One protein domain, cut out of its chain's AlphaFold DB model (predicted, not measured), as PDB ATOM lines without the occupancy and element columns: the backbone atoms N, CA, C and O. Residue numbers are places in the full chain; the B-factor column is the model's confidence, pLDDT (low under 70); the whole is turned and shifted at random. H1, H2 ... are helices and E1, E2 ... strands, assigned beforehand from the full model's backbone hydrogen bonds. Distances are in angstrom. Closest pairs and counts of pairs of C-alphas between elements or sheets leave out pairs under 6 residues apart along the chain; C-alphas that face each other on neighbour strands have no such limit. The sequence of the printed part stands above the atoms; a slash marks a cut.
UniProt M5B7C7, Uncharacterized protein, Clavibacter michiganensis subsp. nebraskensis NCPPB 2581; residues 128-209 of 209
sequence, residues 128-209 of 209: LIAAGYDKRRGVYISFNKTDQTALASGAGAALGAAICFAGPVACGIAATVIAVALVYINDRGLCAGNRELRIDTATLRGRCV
ATOM      1  N   LEU A 128     158.664 271.476 132.366       53.09
ATOM      2  CA  LEU A 128     158.315 270.298 133.146       53.09
ATOM      3  C   LEU A 128     158.685 270.533 134.634       53.09
ATOM      4  O   LEU A 128     158.342 269.739 135.511       53.09
ATOM      5  N   ILE A 129     159.309 271.681 134.921       59.88
ATOM      6  CA  ILE A 129     159.671 272.155 136.251       59.88
ATOM      7  C   ILE A 129     158.398 272.566 136.997       59.88
ATOM      8  O   ILE A 129     157.789 273.593 136.697       59.88
ATOM      9  N   ALA A 130     158.012 271.774 137.994       60.81
ATOM     10  CA  ALA A 130     156.879 272.069 138.863       60.81
ATOM     11  C   ALA A 130     157.366 272.677 140.181       60.81
ATOM     12  O   ALA A 130     158.368 272.240 140.738       60.81
ATOM     13  N   ALA A 131     156.641 273.649 140.728       64.62
ATOM     14  CA  ALA A 131     156.858 274.129 142.088       64.62
ATOM     15  C   ALA A 131     155.709 273.660 142.983       64.62
ATOM     16  O   ALA A 131     154.557 273.596 142.556       64.62
ATOM     17  N   GLY A 132     156.017 273.318 144.229       59.59
ATOM     18  CA  GLY A 132     155.016 272.859 145.181       59.59
ATOM     19  C   GLY A 132     155.410 273.137 146.621       59.59
ATOM     20  O   GLY A 132     156.492 273.641 146.911       59.59
ATOM     21  N   TYR A 133     154.504 272.800 147.535       66.31
ATOM     22  CA  TYR A 133     154.707 272.961 148.969       66.31
ATOM     23  C   TYR A 133     154.441 271.641 149.697       66.31
ATOM     24  O   TYR A 133     153.376 271.038 149.547       66.31
ATOM     25  N   ASP A 134     155.410 271.180 150.485       64.50
ATOM     26  CA  ASP A 134     155.292 270.016 151.363       64.50
ATOM     27  C   ASP A 134     155.154 270.490 152.816       64.50
ATOM     28  O   ASP A 134     155.988 271.238 153.325       64.50
ATOM     29  N   LYS A 135     154.120 270.020 153.527       62.94
ATOM     30  CA  LYS A 135     153.826 270.446 154.910       62.94
ATOM     31  C   LYS A 135     154.965 270.181 155.906       62.94
ATOM     32  O   LYS A 135     154.959 270.771 156.980       62.94
ATOM     33  N   ARG A 136     155.898 269.273 155.600       66.75
ATOM     34  CA  ARG A 136     157.033 268.914 156.465       66.75
ATOM     35  C   ARG A 136     158.360 269.529 156.022       66.75
ATOM     36  O   ARG A 136     159.290 269.519 156.821       66.75
ATOM     37  N   ARG A 137     158.485 269.980 154.770       60.72
ATOM     38  CA  ARG A 137     159.774 270.407 154.180       60.72
ATOM     39  C   ARG A 137     159.752 271.786 153.528       60.72
ATOM     40  O   ARG A 137     160.811 272.303 153.190       60.72
ATOM     41  N   GLY A 138     158.573 272.386 153.410       61.91
ATOM     42  CA  GLY A 138     158.392 273.700 152.819       61.91
ATOM     43  C   GLY A 138     158.300 273.646 151.298       61.91
ATOM     44  O   GLY A 138     157.838 272.662 150.713       61.91
ATOM     45  N   VAL A 139     158.698 274.743 150.661       70.50
ATOM     46  CA  VAL A 139     158.660 274.898 149.206       70.50
ATOM     47  C   VAL A 139     159.675 273.957 148.550       70.50
ATOM     48  O   VAL A 139     160.800 273.797 149.028       70.50
ATOM     49  N   TYR A 140     159.284 273.337 147.441       71.62
ATOM     50  CA  TYR A 140     160.161 272.508 146.627       71.62
ATOM     51  C   TYR A 140     159.967 272.787 145.140       71.62
ATOM     52  O   TYR A 140     158.899 273.215 144.699       71.62
ATOM     53  N   ILE A 141     161.004 272.476 144.367       76.94
ATOM     54  CA  ILE A 141     160.960 272.439 142.905       76.94
ATOM     55  C   ILE A 141     161.160 270.991 142.457       76.94
ATOM     56  O   ILE A 141     162.097 270.328 142.899       76.94
ATOM     57  N   SER A 142     160.253 270.488 141.626       78.00
ATOM     58  CA  SER A 142     160.246 269.144 141.056       78.00
ATOM     59  C   SER A 142     160.704 269.187 139.604       78.00
ATOM     60  O   SER A 142     160.219 269.999 138.823       78.00
ATOM     61  N   PHE A 143     161.604 268.279 139.254       80.69
ATOM     62  CA  PHE A 143     162.129 268.055 137.917       80.69
ATOM     63  C   PHE A 143     161.755 266.637 137.504       80.69
ATOM     64  O   PHE A 143     162.225 265.662 138.096       80.69
ATOM     65  N   ASN A 144     160.928 266.473 136.486       79.31
ATOM     66  CA  ASN A 144     160.633 265.129 135.978       79.31
ATOM     67  C   ASN A 144     161.764 264.613 135.084       79.31
ATOM     68  O   ASN A 144     162.863 265.164 135.011       79.31
ATOM     69  N   LYS A 145     161.510 263.487 134.420       79.94
ATOM     70  CA  LYS A 145     162.535 262.751 133.693       79.94
ATOM     71  C   LYS A 145     163.132 263.533 132.526       79.94
ATOM     72  O   LYS A 145     164.336 263.432 132.283       79.94
ATOM     73  N   THR A 146     162.311 264.300 131.823       75.81
ATOM     74  CA  THR A 146     162.757 265.107 130.689       75.81
ATOM     75  C   THR A 146     163.609 266.274 131.171       75.81
ATOM     76  O   THR A 146     164.689 266.472 130.621       75.81
ATOM     77  N   ASP A 147     163.215 266.955 132.254       74.38
ATOM     78  CA  ASP A 147     164.037 268.014 132.856       74.38
ATOM     79  C   ASP A 147     165.380 267.482 133.331       74.38
ATOM     80  O   ASP A 147     166.422 268.055 133.040       74.38
ATOM     81  N   GLN A 148     165.373 266.356 134.046       82.25
ATOM     82  CA  GLN A 148     166.599 265.744 134.538       82.25
ATOM     83  C   GLN A 148     167.523 265.351 133.374       82.25
ATOM     84  O   GLN A 148     168.734 265.514 133.472       82.25
ATOM     85  N   THR A 149     166.964 264.870 132.256       78.69
ATOM     86  CA  THR A 149     167.739 264.534 131.050       78.69
ATOM     87  C   THR A 149     168.283 265.787 130.368       78.69
ATOM     88  O   THR A 149     169.433 265.790 129.943       78.69
ATOM     89  N   ALA A 150     167.495 266.862 130.310       70.12
ATOM     90  CA  ALA A 150     167.926 268.159 129.798       70.12
ATOM     91  C   ALA A 150     169.038 268.769 130.672       70.12
ATOM     92  O   ALA A 150     170.029 269.284 130.166       70.12
ATOM     93  N   LEU A 151     168.926 268.658 131.996       72.12
ATOM     94  CA  LEU A 151     169.964 269.077 132.935       72.12
ATOM     95  C   LEU A 151     171.237 268.236 132.765       72.12
ATOM     96  O   LEU A 151     172.328 268.796 132.701       72.12
ATOM     97  N   ALA A 152     171.096 266.916 132.609       75.19
ATOM     98  CA  ALA A 152     172.214 266.010 132.350       75.19
ATOM     99  C   ALA A 152     172.902 266.275 131.000       75.19
ATOM    100  O   ALA A 152     174.108 266.073 130.884       75.19
ATOM    101  N   SER A 153     172.162 266.734 129.987       71.25
ATOM    102  CA  SER A 153     172.712 267.094 128.674       71.25
ATOM    103  C   SER A 153     173.296 268.511 128.615       71.25
ATOM    104  O   SER A 153     173.789 268.918 127.564       71.25
ATOM    105  N   GLY A 154     173.269 269.262 129.724       59.88
ATOM    106  CA  GLY A 154     173.819 270.618 129.815       59.88
ATOM    107  C   GLY A 154     172.835 271.740 129.456       59.88
ATOM    108  O   GLY A 154     173.216 272.908 129.436       59.88
ATOM    109  N   ALA A 155     171.554 271.436 129.234       65.38
ATOM    110  CA  ALA A 155     170.524 272.426 128.909       65.38
ATOM    111  C   ALA A 155     170.003 273.228 130.125       65.38
ATOM    112  O   ALA A 155     169.074 274.026 129.986       65.38
ATOM    113  N   GLY A 156     170.611 273.082 131.309       56.06
ATOM    114  CA  GLY A 156     170.245 273.848 132.512       56.06
ATOM    115  C   GLY A 156     170.324 275.369 132.331       56.06
ATOM    116  O   GLY A 156     169.548 276.107 132.930       56.06
ATOM    117  N   ALA A 157     171.196 275.826 131.429       52.97
ATOM    118  CA  ALA A 157     171.332 277.220 131.003       52.97
ATOM    119  C   ALA A 157     170.028 277.827 130.484       52.97
ATOM    120  O   ALA A 157     169.620 278.916 130.882       52.97
ATOM    121  N   ALA A 158     169.388 277.100 129.566       55.00
ATOM    122  CA  ALA A 158     168.211 277.556 128.852       55.00
ATOM    123  C   ALA A 158     167.005 277.598 129.795       55.00
ATOM    124  O   ALA A 158     166.220 278.542 129.753       55.00
ATOM    125  N   LEU A 159     166.918 276.617 130.699       58.75
ATOM    126  CA  LEU A 159     165.914 276.583 131.761       58.75
ATOM    127  C   LEU A 159     166.092 277.759 132.730       58.75
ATOM    128  O   LEU A 159     165.121 278.439 133.052       58.75
ATOM    129  N   GLY A 160     167.331 278.051 133.136       55.78
ATOM    130  CA  GLY A 160     167.638 279.201 133.987       55.78
ATOM    131  C   GLY A 160     167.257 280.522 133.324       55.78
ATOM    132  O   GLY A 160     166.525 281.312 133.912       55.78
ATOM    133  N   ALA A 161     167.670 280.726 132.071       54.97
ATOM    134  CA  ALA A 161     167.348 281.930 131.308       54.97
ATOM    135  C   ALA A 161     165.833 282.133 131.142       54.97
ATOM    136  O   ALA A 161     165.349 283.253 131.306       54.97
ATOM    137  N   ALA A 162     165.080 281.060 130.883       58.19
ATOM    138  CA  ALA A 162     163.624 281.114 130.790       58.19
ATOM    139  C   ALA A 162     162.977 281.579 132.107       58.19
ATOM    140  O   ALA A 162     162.082 282.420 132.084       58.19
ATOM    141  N   ILE A 163     163.462 281.096 133.256       59.94
ATOM    142  CA  ILE A 163     162.931 281.500 134.567       59.94
ATOM    143  C   ILE A 163     163.351 282.933 134.923       59.94
ATOM    144  O   ILE A 163     162.593 283.664 135.560       59.94
ATOM    145  N   CYS A 164     164.517 283.385 134.459       56.78
ATOM    146  CA  CYS A 164     164.980 284.751 134.684       56.78
ATOM    147  C   CYS A 164     164.092 285.822 134.030       56.78
ATOM    148  O   CYS A 164     164.058 286.950 134.525       56.78
ATOM    149  N   PHE A 165     163.315 285.485 132.991       56.25
ATOM    150  CA  PHE A 165     162.310 286.396 132.423       56.25
ATOM    151  C   PHE A 165     161.171 286.726 133.397       56.25
ATOM    152  O   PHE A 165     160.554 287.779 133.262       56.25
ATOM    153  N   ALA A 166     160.913 285.876 134.397       57.25
ATOM    154  CA  ALA A 166     159.907 286.139 135.426       57.25
ATOM    155  C   ALA A 166     160.363 287.186 136.464       57.25
ATOM    156  O   ALA A 166     159.550 287.663 137.254       57.25
ATOM    157  N   GLY A 167     161.649 287.554 136.472       52.78
ATOM    158  CA  GLY A 167     162.200 288.613 137.315       52.78
ATOM    159  C   GLY A 167     163.527 288.238 137.987       52.78
ATOM    160  O   GLY A 167     163.881 287.060 138.090       52.78
ATOM    161  N   PRO A 168     164.273 289.234 138.501       49.31
ATOM    162  CA  PRO A 168     165.621 289.037 139.043       49.31
ATOM    163  C   PRO A 168     165.656 288.127 140.281       49.31
ATOM    164  O   PRO A 168     166.598 287.359 140.458       49.31
ATOM    165  N   VAL A 169     164.611 288.154 141.112       53.59
ATOM    166  CA  VAL A 169     164.519 287.294 142.305       53.59
ATOM    167  C   VAL A 169     164.256 285.836 141.912       53.59
ATOM    168  O   VAL A 169     164.940 284.932 142.395       53.59
ATOM    169  N   ALA A 170     163.324 285.602 140.982       54.31
ATOM    170  CA  ALA A 170     163.049 284.269 140.442       54.31
ATOM    171  C   ALA A 170     164.289 283.679 139.752       54.31
ATOM    172  O   ALA A 170     164.586 282.500 139.923       54.31
ATOM    173  N   CYS A 171     165.055 284.521 139.057       58.72
ATOM    174  CA  CYS A 171     166.326 284.158 138.440       58.72
ATOM    175  C   CYS A 171     167.341 283.615 139.463       58.72
ATOM    176  O   CYS A 171     167.936 282.561 139.243       58.72
ATOM    177  N   GLY A 172     167.503 284.292 140.606       61.16
ATOM    178  CA  GLY A 172     168.428 283.859 141.659       61.16
ATOM    179  C   GLY A 172     168.039 282.514 142.284       61.16
ATOM    180  O   GLY A 172     168.879 281.626 142.457       61.16
ATOM    181  N   ILE A 173     166.747 282.323 142.563       63.62
ATOM    182  CA  ILE A 173     166.231 281.058 143.111       63.62
ATOM    183  C   ILE A 173     166.358 279.933 142.074       63.62
ATOM    184  O   ILE A 173     166.779 278.826 142.395       63.62
ATOM    185  N   ALA A 174     166.058 280.208 140.807       65.00
ATOM    186  CA  ALA A 174     166.182 279.220 139.745       65.00
ATOM    187  C   ALA A 174     167.629 278.780 139.530       65.00
ATOM    188  O   ALA A 174     167.895 277.583 139.473       65.00
ATOM    189  N   ALA A 175     168.568 279.726 139.460       64.12
ATOM    190  CA  ALA A 175     169.981 279.425 139.264       64.12
ATOM    191  C   ALA A 175     170.527 278.522 140.380       64.12
ATOM    192  O   ALA A 175     171.201 277.529 140.101       64.12
ATOM    193  N   THR A 176     170.182 278.822 141.636       66.75
ATOM    194  CA  THR A 176     170.610 278.014 142.788       66.75
ATOM    195  C   THR A 176     170.008 276.611 142.756       66.75
ATOM    196  O   THR A 176     170.733 275.627 142.909       66.75
ATOM    197  N   VAL A 177     168.708 276.482 142.488       70.38
ATOM    198  CA  VAL A 177     168.049 275.172 142.444       70.38
ATOM    199  C   VAL A 177     168.522 274.331 141.251       70.38
ATOM    200  O   VAL A 177     168.750 273.131 141.407       70.38
ATOM    201  N   ILE A 178     168.727 274.944 140.082       74.69
ATOM    202  CA  ILE A 178     169.280 274.280 138.893       74.69
ATOM    203  C   ILE A 178     170.697 273.774 139.174       74.69
ATOM    204  O   ILE A 178     171.004 272.630 138.843       74.69
ATOM    205  N   ALA A 179     171.544 274.580 139.824       71.25
ATOM    206  CA  ALA A 179     172.896 274.167 140.195       71.25
ATOM    207  C   ALA A 179     172.876 272.950 141.135       71.25
ATOM    208  O   ALA A 179     173.590 271.973 140.903       71.25
ATOM    209  N   VAL A 180     172.007 272.962 142.150       74.12
ATOM    210  CA  VAL A 180     171.839 271.832 143.079       74.12
ATOM    211  C   VAL A 180     171.339 270.581 142.354       74.12
ATOM    212  O   VAL A 180     171.848 269.485 142.595       74.12
ATOM    213  N   ALA A 181     170.377 270.730 141.442       74.69
ATOM    214  CA  ALA A 181     169.878 269.622 140.635       74.69
ATOM    215  C   ALA A 181     170.979 269.033 139.736       74.69
ATOM    216  O   ALA A 181     171.110 267.811 139.671       74.69
ATOM    217  N   LEU A 182     171.811 269.875 139.110       73.31
ATOM    218  CA  LEU A 182     172.966 269.436 138.320       73.31
ATOM    219  C   LEU A 182     173.953 268.628 139.164       73.31
ATOM    220  O   LEU A 182     174.345 267.537 138.760       73.31
ATOM    221  N   VAL A 183     174.326 269.136 140.342       75.94
ATOM    222  CA  VAL A 183     175.246 268.439 141.255       75.94
ATOM    223  C   VAL A 183     174.666 267.089 141.669       75.94
ATOM    224  O   VAL A 183     175.372 266.084 141.628       75.94
ATOM    225  N   TYR A 184     173.374 267.038 142.006       80.50
ATOM    226  CA  TYR A 184     172.703 265.790 142.366       80.50
ATOM    227  C   TYR A 184     172.731 264.773 141.218       80.50
ATOM    228  O   TYR A 184     173.039 263.604 141.439       80.50
ATOM    229  N   ILE A 185     172.422 265.212 139.996       81.25
ATOM    230  CA  ILE A 185     172.422 264.352 138.808       81.25
ATOM    231  C   ILE A 185     173.844 263.888 138.472       81.25
ATOM    232  O   ILE A 185     174.023 262.738 138.086       81.25
ATOM    233  N   ASN A 186     174.855 264.738 138.647       76.69
ATOM    234  CA  ASN A 186     176.245 264.376 138.384       76.69
ATOM    235  C   ASN A 186     176.791 263.363 139.409       76.69
ATOM    236  O   ASN A 186     177.520 262.449 139.038       76.69
ATOM    237  N   ASP A 187     176.412 263.497 140.684       75.06
ATOM    238  CA  ASP A 187     176.862 262.610 141.767       75.06
ATOM    239  C   ASP A 187     176.090 261.279 141.808       75.06
ATOM    240  O   ASP A 187     176.671 260.211 141.998       75.06
ATOM    241  N   ARG A 188     174.764 261.319 141.618       81.12
ATOM    242  CA  ARG A 188     173.877 260.154 141.816       81.12
ATOM    243  C   ARG A 188     173.219 259.627 140.550       81.12
ATOM    244  O   ARG A 188     172.566 258.582 140.598       81.12
ATOM    245  N   GLY A 189     173.370 260.326 139.433       86.19
ATOM    246  CA  GLY A 189     172.655 260.034 138.201       86.19
ATOM    247  C   GLY A 189     171.190 260.471 138.236       86.19
ATOM    248  O   GLY A 189     170.679 261.059 139.191       86.19
ATOM    249  N   LEU A 190     170.492 260.157 137.147       87.31
ATOM    250  CA  LEU A 190     169.066 260.428 136.992       87.31
ATOM    251  C   LEU A 190     168.232 259.564 137.954       87.31
ATOM    252  O   LEU A 190     168.536 258.388 138.175       87.31
ATOM    253  N   CYS A 191     167.100 260.084 138.430       88.69
ATOM    254  CA  CYS A 191     166.160 259.295 139.222       88.69
ATOM    255  C   CYS A 191     165.649 258.081 138.424       88.69
ATOM    256  O   CYS A 191     165.224 258.206 137.273       88.69
ATOM    257  N   ALA A 192     165.715 256.879 139.011       87.56
ATOM    258  CA  ALA A 192     165.303 255.654 138.313       87.56
ATOM    259  C   ALA A 192     163.784 255.605 138.058       87.56
ATOM    260  O   ALA A 192     163.009 256.037 138.913       87.56
ATOM    261  N   GLY A 193     163.379 255.020 136.926       86.75
ATOM    262  CA  GLY A 193     161.980 254.949 136.492       86.75
ATOM    263  C   GLY A 193     161.416 256.313 136.079       86.75
ATOM    264  O   GLY A 193     162.157 257.178 135.616       86.75
ATOM    265  N   ASN A 194     160.111 256.502 136.296       80.38
ATOM    266  CA  ASN A 194     159.383 257.754 136.040       80.38
ATOM    267  C   ASN A 194     159.370 258.691 137.263       80.38
ATOM    268  O   ASN A 194     158.415 259.431 137.468       80.38
ATOM    269  N   ARG A 195     160.403 258.614 138.108       85.00
ATOM    270  CA  ARG A 195     160.494 259.410 139.338       85.00
ATOM    271  C   ARG A 195     160.951 260.835 139.069       85.00
ATOM    272  O   ARG A 195     161.787 261.083 138.194       85.00
ATOM    273  N   GLU A 196     160.458 261.746 139.891       85.06
ATOM    274  CA  GLU A 196     160.814 263.159 139.834       85.06
ATOM    275  C   GLU A 196     161.924 263.467 140.838       85.06
ATOM    276  O   GLU A 196     161.956 262.929 141.943       85.06
ATOM    277  N   LEU A 197     162.846 264.343 140.462       84.06
ATOM    278  CA  LEU A 197     163.829 264.915 141.364       84.06
ATOM    279  C   LEU A 197     163.209 266.146 142.020       84.06
ATOM    280  O   LEU A 197     162.970 267.141 141.352       84.06
ATOM    281  N   ARG A 198     162.986 266.103 143.331       84.19
ATOM    282  CA  ARG A 198     162.573 267.266 144.118       84.19
ATOM    283  C   ARG A 198     163.755 267.868 144.847       84.19
ATOM    284  O   ARG A 198     164.478 267.143 145.531       84.19
ATOM    285  N   ILE A 199     163.907 269.180 144.730       77.62
ATOM    286  CA  ILE A 199     164.841 269.986 145.508       77.62
ATOM    287  C   ILE A 199     164.035 270.819 146.504       77.62
ATOM    288  O   ILE A 199     163.244 271.675 146.106       77.62
ATOM    289  N   ASP A 200     164.231 270.556 147.793       74.56
ATOM    290  CA  ASP A 200     163.636 271.341 148.879       74.56
ATOM    291  C   ASP A 200     164.349 272.709 148.936       74.56
ATOM    292  O   ASP A 200     165.544 272.752 149.229       74.56
ATOM    293  N   THR A 201     163.672 273.832 148.671       67.88
ATOM    294  CA  THR A 201     164.348 275.144 148.535       67.88
ATOM    295  C   THR A 201     164.918 275.654 149.856       67.88
ATOM    296  O   THR A 201     165.956 276.306 149.863       67.88
ATOM    297  N   ALA A 202     164.297 275.292 150.981       67.19
ATOM    298  CA  ALA A 202     164.762 275.668 152.315       67.19
ATOM    299  C   ALA A 202     166.055 274.948 152.740       67.19
ATOM    300  O   ALA A 202     166.824 275.472 153.536       67.19
ATOM    301  N   THR A 203     166.294 273.729 152.240       69.31
ATOM    302  CA  THR A 203     167.446 272.904 152.666       69.31
ATOM    303  C   THR A 203     168.419 272.578 151.540       69.31
ATOM    304  O   THR A 203     169.460 271.973 151.793       69.31
ATOM    305  N   LEU A 204     168.068 272.936 150.301       69.81
ATOM    306  CA  LEU A 204     168.770 272.585 149.069       69.81
ATOM    307  C   LEU A 204     169.093 271.090 148.956       69.81
ATOM    308  O   LEU A 204     170.114 270.687 148.400       69.81
ATOM    309  N   ARG A 205     168.219 270.235 149.496       75.19
ATOM    310  CA  ARG A 205     168.387 268.783 149.423       75.19
ATOM    311  C   ARG A 205     167.591 268.209 148.265       75.19
ATOM    312  O   ARG A 205     166.384 268.412 148.173       75.19
ATOM    313  N   GLY A 206     168.282 267.444 147.426       79.06
ATOM    314  CA  GLY A 206     167.679 266.672 146.348       79.06
ATOM    315  C   GLY A 206     167.202 265.293 146.794       79.06
ATOM    316  O   GLY A 206     167.866 264.607 147.577       79.06
ATOM    317  N   ARG A 207     166.045 264.868 146.283       86.06
ATOM    318  CA  ARG A 207     165.482 263.527 146.486       86.06
ATOM    319  C   ARG A 207     164.681 263.081 145.271       86.06
ATOM    320  O   ARG A 207     163.947 263.867 144.691       86.06
ATOM    321  N   CYS A 208     164.752 261.796 144.952       88.56
ATOM    322  CA  CYS A 208     163.847 261.188 143.982       88.56
ATOM    323  C   CYS A 208     162.535 260.795 144.669       88.56
ATOM    324  O   CYS A 208     162.576 260.148 145.722       88.56
ATOM    325  N   VAL A 209     161.398 261.151 144.077       84.38
ATOM    326  CA  VAL A 209     160.050 260.798 144.552       84.38
ATOM    327  C   VAL A 209     159.248 260.062 143.497       84.38
ATOM    328  O   VAL A 209     159.489 260.295 142.292       84.38
TER     329      VAL A 209
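What this domain is: This is residues 128 to 209 of the 209 residues of an uncharacterized protein of Clavibacter michiganensis subsp. nebraskensis NCPPB 2581 (UniProt M5B7C7). A long helix, H3, crosses slantwise over one face of a strongly twisted four-stranded sheet, making two layers, a helix on one face of a sheet. H2 folds back along the first part of H3, clear of the sheet, and short H1 crosses the later part of H3 and only grazes the sheet. The 82 printed residues hold three named helices and four named strands, in the order E1 E2 H1 H2 H3 E3 E4; the sheet, E1 E2 E3 E4, is antiparallel and the class is mixed. The whole is compact, with a radius of gyration of the C-alphas of 11.7 A and spans of 33 by 32 by 19 A.

How they stand to each other: E1, residues 130 to 134, and E2, residues 138 to 143, form an antiparallel hairpin, with N 132 and O 140 within hydrogen-bond range at 2.9 A. E3, residues 197 to 200, is antiparallel to E2, N 141 and O 199 being 2.9 A apart. E3 forms a hairpin with the edge strand E4, residues 205 to 208, N 198 and O 207 being 2.8 A apart. H3, residues 168 to 188, is on the sheet at a height of 9.6 A, over E3 and only just over E4, on which 3 of its C-alphas fall. The closest C-alphas of H3 and E4 are those of Tyr 184 and Gly 206, 6.5 A apart. H1, residues 145 to 152, touches H3 at residues 178 to 186 alone, about perpendicular at 88 degrees, with C-alphas 151 and 182 closest at 6.2 A. H2, residues 156 to 164, forms a helical hairpin with H3, opposite ways at a shallow tilt of 21 degrees, with C-alphas 164 and 171 closest at 4.0 A. In H1, H2 and H3 every O i to N i+4 pair is within hydrogen-bond range.

Where its parts are: E1 begins at C-alpha 130 (156.879, 272.069, 138.863). E2 is 16.4 A long, H2 12.3 A and H3 30.2 A. E4 ends at C-alpha 208 (163.847, 261.188, 143.982).

The domain as a whole: The two C-alphas farthest apart are those of Pro 168 and Gly 193, 34.4 A. The printed part has no cut and no long link. Its mean pLDDT is 70.2, with values under 70 at residues 128 to 138, 154 to 176 and 201 to 204.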